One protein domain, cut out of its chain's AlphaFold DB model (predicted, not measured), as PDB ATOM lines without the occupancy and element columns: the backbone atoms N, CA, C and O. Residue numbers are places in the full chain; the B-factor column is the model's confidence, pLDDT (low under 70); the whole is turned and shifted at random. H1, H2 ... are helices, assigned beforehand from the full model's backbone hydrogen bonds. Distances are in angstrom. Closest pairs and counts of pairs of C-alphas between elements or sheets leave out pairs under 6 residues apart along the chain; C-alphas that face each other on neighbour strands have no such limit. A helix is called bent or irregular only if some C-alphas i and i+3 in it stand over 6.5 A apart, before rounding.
ATOM      1  N   LYS A   2      -6.756 -23.298  24.257       90.38
ATOM      2  CA  LYS A   2      -5.637 -23.649  23.343       90.38
ATOM      3  C   LYS A   2      -4.230 -23.374  23.907       90.38
ATOM      4  O   LYS A   2      -3.379 -24.251  23.833       90.38
ATOM      5  N   ALA A   3      -4.007 -22.203  24.513       93.75
ATOM      6  CA  ALA A   3      -2.707 -21.853  25.100       93.75
ATOM      7  C   ALA A   3      -2.326 -22.773  26.273       93.75
ATOM      8  O   ALA A   3      -1.205 -23.259  26.348       93.75
ATOM      9  N   GLU A   4      -3.278 -23.075  27.160       92.94
ATOM     10  CA  GLU A   4      -3.037 -23.962  28.306       92.94
ATOM     11  C   GLU A   4      -2.741 -25.402  27.878       92.94
ATOM     12  O   GLU A   4      -1.869 -26.037  28.463       92.94
ATOM     13  N   LYS A   5      -3.393 -25.897  26.816       94.06
ATOM     14  CA  LYS A   5      -3.026 -27.181  26.208       94.06
ATOM     15  C   LYS A   5      -1.587 -27.154  25.682       94.06
ATOM     16  O   LYS A   5      -0.827 -28.062  25.987       94.06
ATOM     17  N   ALA A   6      -1.193 -26.105  24.960       96.06
ATOM     18  CA  ALA A   6       0.183 -25.962  24.482       96.06
ATOM     19  C   ALA A   6       1.200 -25.924  25.644       96.06
ATOM     20  O   ALA A   6       2.248 -26.555  25.548       96.06
ATOM     21  N   ILE A   7       0.865 -25.292  26.778       96.25
ATOM     22  CA  ILE A   7       1.683 -25.348  28.007       96.25
ATOM     23  C   ILE A   7       1.808 -26.782  28.535       96.25
ATOM     24  O   ILE A   7       2.906 -27.194  28.906       96.25
ATOM     25  N   LEU A   8       0.707 -27.541  28.595       94.06
ATOM     26  CA  LEU A   8       0.734 -28.944  29.028       94.06
ATOM     27  C   LEU A   8       1.597 -29.809  28.100       94.06
ATOM     28  O   LEU A   8       2.334 -30.666  28.580       94.06
ATOM     29  N   ASP A   9       1.569 -29.513  26.802       94.62
ATOM     30  CA  ASP A   9       2.390 -30.158  25.777       94.62
ATOM     31  C   ASP A   9       3.839 -29.612  25.745       94.62
ATOM     32  O   ASP A   9       4.633 -30.003  24.893       94.62
ATOM     33  N   THR A  10       4.213 -28.718  26.676       95.19
ATOM     34  CA  THR A  10       5.539 -28.057  26.760       95.19
ATOM     35  C   THR A  10       5.888 -27.218  25.519       95.19
ATOM     36  O   THR A  10       7.026 -26.805  25.310       95.19
ATOM     37  N   ASN A  11       4.894 -26.897  24.698       97.06
ATOM     38  CA  ASN A  11       5.039 -26.037  23.536       97.06
ATOM     39  C   ASN A  11       4.827 -24.569  23.934       97.06
ATOM     40  O   ASN A  11       3.791 -23.953  23.666       97.06
ATOM     41  N   TYR A  12       5.812 -24.016  24.647       97.69
ATOM     42  CA  TYR A  12       5.724 -22.660  25.193       97.69
ATOM     43  C   TYR A  12       5.708 -21.582  24.109       97.69
ATOM     44  O   TYR A  12       5.016 -20.583  24.278       97.69
ATOM     45  N   SER A  13       6.389 -21.804  22.983       98.06
ATOM     46  CA  SER A  13       6.375 -20.875  21.849       98.06
ATOM     47  C   SER A  13       4.962 -20.697  21.288       98.06
ATOM     48  O   SER A  13       4.492 -19.566  21.153       98.06
ATOM     49  N   ASP A  14       4.241 -21.797  21.039       98.12
ATOM     50  CA  ASP A  14       2.858 -21.721  20.555       98.12
ATOM     51  C   ASP A  14       1.928 -21.110  21.604       98.12
ATOM     52  O   ASP A  14       1.066 -20.296  21.275       98.12
ATOM     53  N   ALA A  15       2.116 -21.448  22.883       98.12
ATOM     54  CA  ALA A  15       1.335 -20.854  23.962       98.12
ATOM     55  C   ALA A  15       1.513 -19.324  24.035       98.12
ATOM     56  O   ALA A  15       0.519 -18.607  24.154       98.12
ATOM     57  N   VAL A  16       2.749 -18.821  23.920       98.56
ATOM     58  CA  VAL A  16       3.052 -17.378  23.888       98.56
ATOM     59  C   VAL A  16       2.398 -16.711  22.682       98.56
ATOM     60  O   VAL A  16       1.747 -15.681  22.852       98.56
ATOM     61  N   ALA A  17       2.504 -17.305  21.491       98.19
ATOM     62  CA  ALA A  17       1.882 -16.766  20.281       98.19
ATOM     63  C   ALA A  17       0.348 -16.691  20.401       98.19
ATOM     64  O   ALA A  17      -0.260 -15.688  20.022       98.19
ATOM     65  N   ILE A  18      -0.283 -17.719  20.982       97.88
ATOM     66  CA  ILE A  18      -1.729 -17.728  21.231       97.88
ATOM     67  C   ILE A  18      -2.111 -16.623  22.226       97.88
ATOM     68  O   ILE A  18      -3.064 -15.890  21.966       97.88
ATOM     69  N   TYR A  19      -1.388 -16.473  23.341       97.88
ATOM     70  CA  TYR A  19      -1.663 -15.397  24.300       97.88
ATOM     71  C   TYR A  19      -1.472 -14.007  23.691       97.88
ATOM     72  O   TYR A  19      -2.333 -13.152  23.876       97.88
ATOM     73  N   ASP A  20      -0.400 -13.788  22.928       97.75
ATOM     74  CA  ASP A  20      -0.142 -12.509  22.258       97.75
ATOM     75  C   ASP A  20      -1.275 -12.144  21.288       97.75
ATOM     76  O   ASP A  20      -1.741 -11.006  21.283       97.75
ATOM     77  N   SER A  21      -1.777 -13.119  20.521       97.06
ATOM     78  CA  SER A  21      -2.942 -12.923  19.652       97.06
ATOM     79  C   SER A  21      -4.193 -12.557  20.453       97.06
ATOM     80  O   SER A  21      -4.862 -11.576  20.131       97.06
ATOM     81  N   LEU A  22      -4.492 -13.297  21.526       94.62
ATOM     82  CA  LEU A  22      -5.658 -13.032  22.374       94.62
ATOM     83  C   LEU A  22      -5.587 -11.638  23.009       94.62
ATOM     84  O   LEU A  22      -6.582 -10.923  23.054       94.62
ATOM     85  N   PHE A  23      -4.416 -11.213  23.479       95.50
ATOM     86  CA  PHE A  23      -4.286  -9.936  24.187       95.50
ATOM     87  C   PHE A  23      -4.384  -8.723  23.258       95.50
ATOM     88  O   PHE A  23      -4.590  -7.614  23.762       95.50
ATOM     89  N   LYS A  24      -4.230  -8.936  21.942       95.38
ATOM     90  CA  LYS A  24      -4.458  -7.952  20.874       95.38
ATOM     91  C   LYS A  24      -5.909  -7.930  20.394       95.38
ATOM     92  O   LYS A  24      -6.388  -6.876  19.995       95.38
ATOM     93  N   GLU A  25      -6.581  -9.079  20.405       95.25
ATOM     94  CA  GLU A  25      -7.974  -9.220  19.959       95.25
ATOM     95  C   GLU A  25      -8.973  -8.738  21.019       95.25
ATOM     96  O   GLU A  25      -9.962  -8.087  20.684       95.25
ATOM     97  N   TYR A  26      -8.705  -9.022  22.296       93.00
ATOM     98  CA  TYR A  26      -9.613  -8.714  23.398       93.00
ATOM     99  C   TYR A  26      -9.123  -7.519  24.218       93.00
ATOM    100  O   TYR A  26      -7.982  -7.477  24.691       93.00
ATOM    101  N   GLU A  27     -10.029  -6.562  24.430       91.69
ATOM    102  CA  GLU A  27      -9.792  -5.385  25.270       91.69
ATOM    103  C   GLU A  27      -9.453  -5.799  26.709       91.69
ATOM    104  O   GLU A  27      -8.409  -5.416  27.236       91.69
ATOM    105  N   PHE A  28     -10.294  -6.651  27.300       94.56
ATOM    106  CA  PHE A  28     -10.135  -7.168  28.654       94.56
ATOM    107  C   PHE A  28      -9.673  -8.628  28.649       94.56
ATOM    108  O   PHE A  28     -10.164  -9.449  27.872       94.56
ATOM    109  N   VAL A  29      -8.759  -8.959  29.561       94.88
ATOM    110  CA  VAL A  29      -8.295 -10.325  29.811       94.88
ATOM    111  C   VAL A  29      -8.078 -10.502  31.309       94.88
ATOM    112  O   VAL A  29      -7.382  -9.702  31.920       94.88
ATOM    113  N   PHE A  30      -8.591 -11.591  31.881       96.00
ATOM    114  CA  PHE A  30      -8.413 -11.888  33.304       96.00
ATOM    115  C   PHE A  30      -6.930 -11.993  33.706       96.00
ATOM    116  O   PHE A  30      -6.129 -12.684  33.058       96.00
ATOM    117  N   ALA A  31      -6.580 -11.378  34.834       96.50
ATOM    118  CA  ALA A  31      -5.236 -11.256  35.381       96.50
ATOM    119  C   ALA A  31      -4.550 -12.610  35.545       96.50
ATOM    120  O   ALA A  31      -3.360 -12.737  35.259       96.50
ATOM    121  N   LYS A  32      -5.295 -13.649  35.945       95.12
ATOM    122  CA  LYS A  32      -4.767 -15.015  36.064       95.12
ATOM    123  C   LYS A  32      -4.184 -15.542  34.746       95.12
ATOM    124  O   LYS A  32      -3.139 -16.190  34.758       95.12
ATOM    125  N   HIS A  33      -4.812 -15.232  33.609       95.94
ATOM    126  CA  HIS A  33      -4.342 -15.667  32.294       95.94
ATOM    127  C   HIS A  33      -3.144 -14.840  31.830       95.94
ATOM    128  O   HIS A  33      -2.208 -15.405  31.272       95.94
ATOM    129  N   ILE A  34      -3.119 -13.536  32.123       97.56
ATOM    130  CA  ILE A  34      -1.946 -12.686  31.868       97.56
ATOM    131  C   ILE A  34      -0.744 -13.148  32.697       97.56
ATOM    132  O   ILE A  34       0.384 -13.211  32.204       97.56
ATOM    133  N   TYR A  35      -0.986 -13.536  33.945       97.31
ATOM    134  CA  TYR A  35       0.031 -14.082  34.831       97.31
ATOM    135  C   TYR A  35       0.621 -15.382  34.274       97.31
ATOM    136  O   TYR A  35       1.840 -15.502  34.138       97.31
ATOM    137  N   THR A  36      -0.235 -16.327  33.874       97.19
ATOM    138  CA  THR A  36       0.176 -17.573  33.212       97.19
ATOM    139  C   THR A  36       0.933 -17.297  31.908       97.19
ATOM    140  O   THR A  36       1.978 -17.907  31.672       97.19
ATOM    141  N   ALA A  37       0.473 -16.351  31.086       98.25
ATOM    142  CA  ALA A  37       1.146 -15.956  29.848       98.25
ATOM    143  C   ALA A  37       2.549 -15.394  30.113       98.25
ATOM    144  O   ALA A  37       3.504 -15.785  29.448       98.25
ATOM    145  N   THR A  38       2.691 -14.548  31.138       98.56
ATOM    146  CA  THR A  38       3.983 -13.986  31.559       98.56
ATOM    147  C   THR A  38       4.949 -15.093  31.982       98.56
ATOM    148  O   THR A  38       6.085 -15.130  31.515       98.56
ATOM    149  N   GLN A  39       4.499 -16.033  32.823       98.19
ATOM    150  CA  GLN A  39       5.319 -17.183  33.220       98.19
ATOM    151  C   GLN A  39       5.742 -18.019  32.007       98.19
ATOM    152  O   GLN A  39       6.893 -18.433  31.909       98.19
ATOM    153  N   THR A  40       4.821 -18.236  31.068       98.38
ATOM    154  CA  THR A  40       5.075 -19.020  29.855       98.38
ATOM    155  C   THR A  40       6.100 -18.346  28.948       98.38
ATOM    156  O   THR A  40       7.012 -19.011  28.468       98.38
ATOM    157  N   ALA A  41       6.011 -17.025  28.770       98.56
ATOM    158  CA  ALA A  41       6.983 -16.251  28.002       98.56
ATOM    159  C   ALA A  41       8.390 -16.317  28.616       98.56
ATOM    160  O   ALA A  41       9.367 -16.518  27.899       98.56
ATOM    161  N   ILE A  42       8.495 -16.253  29.947       98.25
ATOM    162  CA  ILE A  42       9.775 -16.407  30.656       98.25
ATOM    163  C   ILE A  42      10.369 -17.801  30.438       98.25
ATOM    164  O   ILE A  42      11.557 -17.911  30.148       98.25
ATOM    165  N   GLU A  43       9.569 -18.865  30.559       97.44
ATOM    166  CA  GLU A  43      10.044 -20.234  30.303       97.44
ATOM    167  C   GLU A  43      10.390 -20.468  28.821       97.44
ATOM    168  O   GLU A  43      11.257 -21.284  28.516       97.44
ATOM    169  N   ASN A  44       9.787 -19.706  27.904       97.81
ATOM    170  CA  ASN A  44      10.151 -19.678  26.485       97.81
ATOM    171  C   ASN A  44      11.395 -18.813  26.177       97.81
ATOM    172  O   ASN A  44      11.793 -18.711  25.021       97.81
ATOM    173  N   ASN A  45      12.006 -18.170  27.181       97.75
ATOM    174  CA  ASN A  45      13.050 -17.141  27.030       97.75
ATOM    175  C   ASN A  45      12.636 -15.923  26.177       97.75
ATOM    176  O   ASN A  45      13.490 -15.152  25.738       97.75
ATOM    177  N   ASP A  46      11.336 -15.704  25.986       98.12
ATOM    178  CA  ASP A  46      10.794 -14.530  25.307       98.12
ATOM    179  C   ASP A  46      10.543 -13.415  26.328       98.12
ATOM    180  O   ASP A  46       9.428 -13.148  26.783       98.12
ATOM    181  N   LEU A  47      11.638 -12.789  26.758       98.00
ATOM    182  CA  LEU A  47      11.577 -11.741  27.770       98.00
ATOM    183  C   LEU A  47      10.909 -10.460  27.252       98.00
ATOM    184  O   LEU A  47      10.390  -9.695  28.054       98.00
ATOM    185  N   GLU A  48      10.899 -10.219  25.936       97.75
ATOM    186  CA  GLU A  48      10.139  -9.110  25.348       97.75
ATOM    187  C   GLU A  48       8.643  -9.292  25.610       97.75
ATOM    188  O   GLU A  48       8.035  -8.451  26.276       97.75
ATOM    189  N   LYS A  49       8.086 -10.451  25.239       98.38
ATOM    190  CA  LYS A  49       6.683 -10.766  25.531       98.38
ATOM    191  C   LYS A  49       6.386 -10.857  27.013       98.38
ATOM    192  O   LYS A  49       5.323 -10.420  27.445       98.38
ATOM    193  N   ALA A  50       7.316 -11.361  27.817       98.56
ATOM    194  CA  ALA A  50       7.124 -11.386  29.260       98.56
ATOM    195  C   ALA A  50       6.948  -9.971  29.845       98.56
ATOM    196  O   ALA A  50       6.070  -9.767  30.687       98.56
ATOM    197  N   PHE A  51       7.734  -8.986  29.390       98.56
ATOM    198  CA  PHE A  51       7.578  -7.599  29.831       98.56
ATOM    199  C   PHE A  51       6.296  -6.943  29.298       98.56
ATOM    200  O   PHE A  51       5.645  -6.213  30.048       98.56
ATOM    201  N   ASP A  52       5.884  -7.236  28.064       98.06
ATOM    202  CA  ASP A  52       4.596  -6.771  27.531       98.06
ATOM    203  C   ASP A  52       3.420  -7.316  28.358       98.06
ATOM    204  O   ASP A  52       2.534  -6.571  28.792       98.06
ATOM    205  N   PHE A  53       3.436  -8.621  28.638       98.56
ATOM    206  CA  PHE A  53       2.380  -9.287  29.389       98.56
ATOM    207  C   PHE A  53       2.313  -8.802  30.834       98.56
ATOM    208  O   PHE A  53       1.223  -8.481  31.298       98.56
ATOM    209  N   ILE A  54       3.435  -8.656  31.547       98.06
ATOM    210  CA  ILE A  54       3.383  -8.187  32.941       98.06
ATOM    211  C   ILE A  54       2.951  -6.718  33.055       98.06
ATOM    212  O   ILE A  54       2.282  -6.360  34.025       98.06
ATOM    213  N   LYS A  55       3.250  -5.873  32.054       98.12
ATOM    214  CA  LYS A  55       2.700  -4.509  31.970       98.12
ATOM    215  C   LYS A  55       1.180  -4.533  31.823       98.12
ATOM    216  O   LYS A  55       0.500  -3.827  32.568       98.12
ATOM    217  N   LYS A  56       0.643  -5.391  30.944       97.50
ATOM    218  CA  LYS A  56      -0.810  -5.629  30.859       97.50
ATOM    219  C   LYS A  56      -1.352  -6.168  32.187       97.50
ATOM    220  O   LYS A  56      -2.364  -5.688  32.672       97.50
ATOM    221  N   GLY A  57      -0.625  -7.063  32.852       97.19
ATOM    222  CA  GLY A  57      -0.995  -7.588  34.166       97.19
ATOM    223  C   GLY A  57      -1.127  -6.490  35.221       97.19
ATOM    224  O   GLY A  57      -2.087  -6.492  35.983       97.19
ATOM    225  N   ALA A  58      -0.212  -5.519  35.249       97.50
ATOM    226  CA  ALA A  58      -0.301  -4.379  36.163       97.50
ATOM    227  C   ALA A  58      -1.524  -3.483  35.883       97.50
ATOM    228  O   ALA A  58      -2.112  -2.955  36.830       97.50
ATOM    229  N   LEU A  59      -1.927  -3.345  34.611       97.19
ATOM    230  CA  LEU A  59      -3.159  -2.652  34.203       97.19
ATOM    231  C   LEU A  59      -4.431  -3.404  34.622       97.19
ATOM    232  O   LEU A  59      -5.431  -2.755  34.911       97.19
ATOM    233  N   GLU A  60      -4.361  -4.730  34.742       96.38
ATOM    234  CA  GLU A  60      -5.446  -5.592  35.245       96.38
ATOM    235  C   GLU A  60      -5.312  -5.923  36.747       96.38
ATOM    236  O   GLU A  60      -6.009  -6.773  37.295       96.38
ATOM    237  N   GLY A  61      -4.408  -5.242  37.460       96.12
ATOM    238  CA  GLY A  61      -4.335  -5.294  38.922       96.12
ATOM    239  C   GLY A  61      -3.347  -6.293  39.522       96.12
ATOM    240  O   GLY A  61      -3.238  -6.345  40.755       96.12
ATOM    241  N   VAL A  62      -2.571  -7.024  38.714       96.31
ATOM    242  CA  VAL A  62      -1.458  -7.857  39.203       96.31
ATOM    243  C   VAL A  62      -0.503  -6.980  40.013       96.31
ATOM    244  O   VAL A  62       0.046  -5.995  39.516       96.31
ATOM    245  N   LYS A  63      -0.312  -7.320  41.291       95.19
ATOM    246  CA  LYS A  63       0.569  -6.557  42.179       95.19
ATOM    247  C   LYS A  63       2.030  -6.899  41.927       95.19
ATOM    248  O   LYS A  63       2.367  -8.064  41.737       95.19
ATOM    249  N   ILE A  64       2.918  -5.916  42.065       94.94
ATOM    250  CA  ILE A  64       4.371  -6.143  41.980       94.94
ATOM    251  C   ILE A  64       4.853  -7.192  42.998       94.94
ATOM    252  O   ILE A  64       5.672  -8.042  42.669       94.94
ATOM    253  N   ASN A  65       4.248  -7.238  44.189       92.75
ATOM    254  CA  ASN A  65       4.561  -8.253  45.200       92.75
ATOM    255  C   ASN A  65       4.200  -9.685  44.753       92.75
ATOM    256  O   ASN A  65       4.738 -10.639  45.307       92.75
ATOM    257  N   GLU A  66       3.304  -9.867  43.776       92.56
ATOM    258  CA  GLU A  66       3.013 -11.188  43.198       92.56
ATOM    259  C   GLU A  66       4.110 -11.657  42.230       92.56
ATOM    260  O   GLU A  66       4.223 -12.859  41.986       92.56
ATOM    261  N   VAL A  67       4.944 -10.739  41.722       92.81
ATOM    262  CA  VAL A  67       6.177 -11.067  40.985       92.81
ATOM    263  C   VAL A  67       7.245 -11.573  41.952       92.81
ATOM    264  O   VAL A  67       7.885 -12.587  41.689       92.81
ATOM    265  N   ASP A  68       7.401 -10.914  43.103       90.31
ATOM    266  CA  ASP A  68       8.414 -11.277  44.103       90.31
ATOM    267  C   ASP A  68       8.174 -12.652  44.744       90.31
ATOM    268  O   ASP A  68       9.120 -13.324  45.156       90.31
ATOM    269  N   LYS A  69       6.911 -13.079  44.832       90.25
ATOM    270  CA  LYS A  69       6.520 -14.366  45.427       90.25
ATOM    271  C   LYS A  69       6.631 -15.547  44.462       90.25
ATOM    272  O   LYS A  69       6.466 -16.687  44.899       90.25
ATOM    273  N   ASP A  70       6.850 -15.303  43.171       92.81
ATOM    274  CA  ASP A  70       6.771 -16.336  42.142       92.81
ATOM    275  C   ASP A  70       8.148 -16.731  41.595       92.81
ATOM    276  O   ASP A  70       8.853 -15.884  41.040       92.81
ATOM    277  N   PRO A  71       8.539 -18.016  41.696       93.06
ATOM    278  CA  PRO A  71       9.861 -18.472  41.262       93.06
ATOM    279  C   PRO A  71      10.156 -18.268  39.770       93.06
ATOM    280  O   PRO A  71      11.325 -18.224  39.384       93.06
ATOM    281  N   ILE A  72       9.127 -18.163  38.921       96.38
ATOM    282  CA  ILE A  72       9.309 -17.886  37.493       96.38
ATOM    283  C   ILE A  72       9.370 -16.380  37.271       96.38
ATOM    284  O   ILE A  72      10.333 -15.897  36.676       96.38
ATOM    285  N   LEU A  73       8.395 -15.621  37.781       96.44
ATOM    286  CA  LEU A  73       8.334 -14.181  37.509       96.44
ATOM    287  C   LEU A  73       9.518 -13.407  38.100       96.44
ATOM    288  O   LEU A  73       9.985 -12.449  37.484       96.44
ATOM    289  N   VAL A  74      10.074 -13.848  39.234       96.06
ATOM    290  CA  VAL A  74      11.253 -13.215  39.851       96.06
ATOM    291  C   VAL A  74      12.475 -13.200  38.918       96.06
ATOM    292  O   VAL A  74      13.373 -12.373  39.090       96.06
ATOM    293  N   LYS A  75      12.517 -14.068  37.892       96.25
ATOM    294  CA  LYS A  75      13.573 -14.074  36.867       96.25
ATOM    295  C   LYS A  75      13.615 -12.764  36.072       96.25
ATOM    296  O   LYS A  75      14.708 -12.356  35.689       96.25
ATOM    297  N   LEU A  76      12.481 -12.068  35.905       97.00
ATOM    298  CA  LEU A  76      12.426 -10.760  35.233       97.00
ATOM    299  C   LEU A  76      13.345  -9.734  35.894       97.00
ATOM    300  O   LEU A  76      13.934  -8.915  35.202       97.00
ATOM    301  N   LYS A  77      13.539  -9.821  37.217       96.75
ATOM    302  CA  LYS A  77      14.364  -8.883  37.994       96.75
ATOM    303  C   LYS A  77      15.846  -8.896  37.618       96.75
ATOM    304  O   LYS A  77      16.582  -8.009  38.036       96.75
ATOM    305  N   LYS A  78      16.294  -9.922  36.891       95.88
ATOM    306  CA  LYS A  78      17.676 -10.049  36.412       95.88
ATOM    307  C   LYS A  78      17.910  -9.323  35.084       95.88
ATOM    308  O   LYS A  78      19.061  -9.125  34.713       95.88
ATOM    309  N   ASP A  79      16.845  -8.967  34.370       97.44
ATOM    310  CA  ASP A  79      16.910  -8.267  33.090       97.44
ATOM    311  C   ASP A  79      16.984  -6.746  33.304       97.44
ATOM    312  O   ASP A  79      16.369  -6.203  34.226       97.44
ATOM    313  N   SER A  80      17.715  -6.037  32.443       96.06
ATOM    314  CA  SER A  80      17.895  -4.582  32.548       96.06
ATOM    315  C   SER A  80      16.591  -3.792  32.385       96.06
ATOM    316  O   SER A  80      16.472  -2.695  32.933       96.06
ATOM    317  N   ARG A  81      15.583  -4.348  31.698       97.19
ATOM    318  CA  ARG A  81      14.251  -3.736  31.532       97.19
ATOM    319  C   ARG A  81      13.412  -3.750  32.807       97.19
ATOM    320  O   ARG A  81      12.429  -3.012  32.885       97.19
ATOM    321  N   TRP A  82      13.791  -4.540  33.815       97.81
ATOM    322  CA  TRP A  82      13.068  -4.598  35.087       97.81
ATOM    323  C   TRP A  82      12.938  -3.229  35.745       97.81
ATOM    324  O   TRP A  82      11.868  -2.882  36.238       97.81
ATOM    325  N   GLU A  83      14.010  -2.440  35.728       97.06
ATOM    326  CA  GLU A  83      14.013  -1.131  36.375       97.06
ATOM    327  C   GLU A  83      13.036  -0.162  35.697       97.06
ATOM    328  O   GLU A  83      12.304   0.549  36.380       97.06
ATOM    329  N   ALA A  84      12.936  -0.209  34.364       97.12
ATOM    330  CA  ALA A  84      11.947   0.567  33.622       97.12
ATOM    331  C   ALA A  84      10.513   0.152  33.993       97.12
ATOM    332  O   ALA A  84       9.697   1.001  34.345       97.12
ATOM    333  N   PHE A  85      10.219  -1.155  34.013       97.69
ATOM    334  CA  PHE A  85       8.915  -1.659  34.458       97.69
ATOM    335  C   PHE A  85       8.587  -1.229  35.896       97.69
ATOM    336  O   PHE A  85       7.477  -0.776  36.170       97.69
ATOM    337  N   ARG A  86       9.554  -1.327  36.815       97.12
ATOM    338  CA  ARG A  86       9.389  -0.952  38.225       97.12
ATOM    339  C   ARG A  86       9.045   0.529  38.390       97.12
ATOM    340  O   ARG A  86       8.195   0.854  39.213       97.12
ATOM    341  N   LEU A  87       9.686   1.411  37.623       97.19
ATOM    342  CA  LEU A  87       9.409   2.852  37.637       97.19
ATOM    343  C   LEU A  87       8.044   3.193  37.014       97.19
ATOM    344  O   LEU A  87       7.376   4.123  37.464       97.19
ATOM    345  N   GLU A  88       7.602   2.430  36.011       97.50
ATOM    346  CA  GLU A  88       6.289   2.598  35.374       97.50
ATOM    347  C   GLU A  88       5.127   2.029  36.211       97.50
ATOM    348  O   GLU A  88       3.994   2.512  36.102       97.50
ATOM    349  N   TYR A  89       5.388   1.023  37.053       98.00
ATOM    350  CA  TYR A  89       4.370   0.219  37.737       98.00
ATOM    351  C   TYR A  89       3.331   1.050  38.501       98.00
ATOM    352  O   TYR A  89       2.133   0.813  38.349       98.00
ATOM    353  N   ASP A  90       3.748   2.055  39.274       97.44
ATOM    354  CA  ASP A  90       2.816   2.883  40.053       97.44
ATOM    355  C   ASP A  90       1.827   3.645  39.159       97.44
ATOM    356  O   ASP A  90       0.673   3.866  39.534       97.44
ATOM    357  N   SER A  91       2.257   4.032  37.956       98.12
ATOM    358  CA  SER A  91       1.392   4.696  36.980       98.12
ATOM    359  C   SER A  91       0.390   3.718  36.371       98.12
ATOM    360  O   SER A  91      -0.799   4.036  36.315       98.12
ATOM    361  N   LEU A  92       0.833   2.509  36.005       98.19
ATOM    362  CA  LEU A  92      -0.044   1.431  35.521       98.19
ATOM    363  C   LEU A  92      -1.080   1.051  36.588       98.19
ATOM    364  O   LEU A  92      -2.279   0.977  36.322       98.19
ATOM    365  N   ARG A  93      -0.639   0.931  37.841       96.12
ATOM    366  CA  ARG A  93      -1.498   0.614  38.979       96.12
ATOM    367  C   ARG A  93      -2.557   1.685  39.240       96.12
ATOM    368  O   ARG A  93      -3.688   1.361  39.598       96.12
ATOM    369  N   LYS A  94      -2.222   2.964  39.054       97.94
ATOM    370  CA  LYS A  94      -3.195   4.067  39.139       97.94
ATOM    371  C   LYS A  94      -4.235   4.023  38.023       97.94
ATOM    372  O   LYS A  94      -5.312   4.581  38.218       97.94
ATOM    373  N   ILE A  95      -3.916   3.454  36.859       98.12
ATOM    374  CA  ILE A  95      -4.894   3.244  35.781       98.12
ATOM    375  C   ILE A  95      -5.857   2.133  36.200       98.12
ATOM    376  O   ILE A  95      -7.056   2.384  36.252       98.12
ATOM    377  N   TYR A  96      -5.331   0.984  36.636       97.69
ATOM    378  CA  TYR A  96      -6.140  -0.111  37.183       97.69
ATOM    379  C   TYR A  96      -7.131   0.377  38.254       97.69
ATOM    380  O   TYR A  96      -8.337   0.198  38.122       97.69
ATOM    381  N   ILE A  97      -6.639   1.079  39.284       97.06
ATOM    382  CA  ILE A  97      -7.475   1.582  40.390       97.06
ATOM    383  C   ILE A  97      -8.588   2.516  39.892       97.06
ATOM    384  O   ILE A  97      -9.671   2.525  40.471       97.06
ATOM    385  N   ARG A  98      -8.334   3.311  38.847       97.88
ATOM    386  CA  ARG A  98      -9.333   4.224  38.272       97.88
ATOM    387  C   ARG A  98     -10.406   3.500  37.460       97.88
ATOM    388  O   ARG A  98     -11.520   4.003  37.396       97.88
ATOM    389  N   ASN A  99     -10.079   2.350  36.876       96.56
ATOM    390  CA  ASN A  99     -11.008   1.566  36.063       96.56
ATOM    391  C   ASN A  99     -11.956   0.699  36.908       96.56
ATOM    392  O   ASN A  99     -13.012   0.304  36.424       96.56
ATOM    393  N   VAL A 100     -11.612   0.425  38.170       98.06
ATOM    394  CA  VAL A 100     -12.484  -0.320  39.089       98.06
ATOM    395  C   VAL A 100     -13.724   0.501  39.448       98.06
ATOM    396  O   VAL A 100     -13.622   1.626  39.945       98.06
TER     397      VAL A 100
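This is residues 2 to 100 of the 303 residues of an uncharacterized protein of Brumimicrobium aurantiacum (UniProt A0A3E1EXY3). This is a small all-helix domain in which H3 and H4 lie side by side at the core, with H2 and then H1 beyond H3 toward one end and the longest helix, H7, beyond H4 toward the other. H2, H3 and H4 form an up-and-down bundle, each running against the one before it, and the short helices H5 and H6 make the turn that leads from H4 to H7. The printed part has 99 residues with seven named helices, H1 to H7 in chain order, and no named strand. It is compact, with a radius of gyration of the C-alphas of 12.8 A, and has a rounded outline of 36 by 30 by 20 A.

H1, residues 2 to 8, begins at C-alpha 2 at (-5.637, -23.649, 23.343). H2, residues 12 to 25, measures 19.9 A from first to last C-alpha. H3, residues 31 to 43, measures 18.4 A and H4, residues 47 to 59, 18.5 A; C-alpha 47 is at (11.577, -11.741, 27.770). H5 holds residues 64 to 68 and H6 residues 73 to 78. H7, residues 81 to 99, measures 26.2 A and ends at C-alpha 99 at (-11.008, 1.566, 36.063). H7 is irregular, with C-alphas 87 and 90 7.0 A apart, and has a kink of 43 degrees near residue 88.

H3 is the hub, touching H2, H4 and H6. H3 and H4 are a helical hairpin at a shallow tilt of 15 degrees, opposite ways; their closest C-alphas, Thr 38 and Ala 50, are 4.7 A apart. H2 and H3 are a helical hairpin at a steep tilt of 38 degrees, closest at the C-alphas of Val 16 and Ala 41, 5.8 A. H1 and H2 are a helical hairpin at a shallow tilt of 25 degrees, closest at the C-alphas of Ala 3 and Ala 15, 4.3 A. H7 touches H4 at a shallow tilt of 28 degrees, the same way, closest at the C-alphas of Leu 59 and Tyr 96, 4.9 A. H6 touches H3 at residues 38 to 42 alone, closest at the C-alphas of Gln 39 and Leu 73, 6.0 A. H5 and H6 only just touch, only at the corner by their link, with 3 pairs of C-alphas within 8 A, the closest being Val 67 and Leu 73 at 5.1 A. H1 and H7 are apart. Every O i to N i+4 pair is within hydrogen-bond range in H1 to H5; the count is 13 of 15 in H7 and 0 of 2 in H6, where 3 of 3 O i to N i+3 pairs are within range.

The two C-alphas farthest apart, Asp 9 and Arg 98, are 38.4 A apart. The printed part has no cut, and its six links between helices are tight. Mean pLDDT of the printed part is 96.5, and no printed residue is under 70.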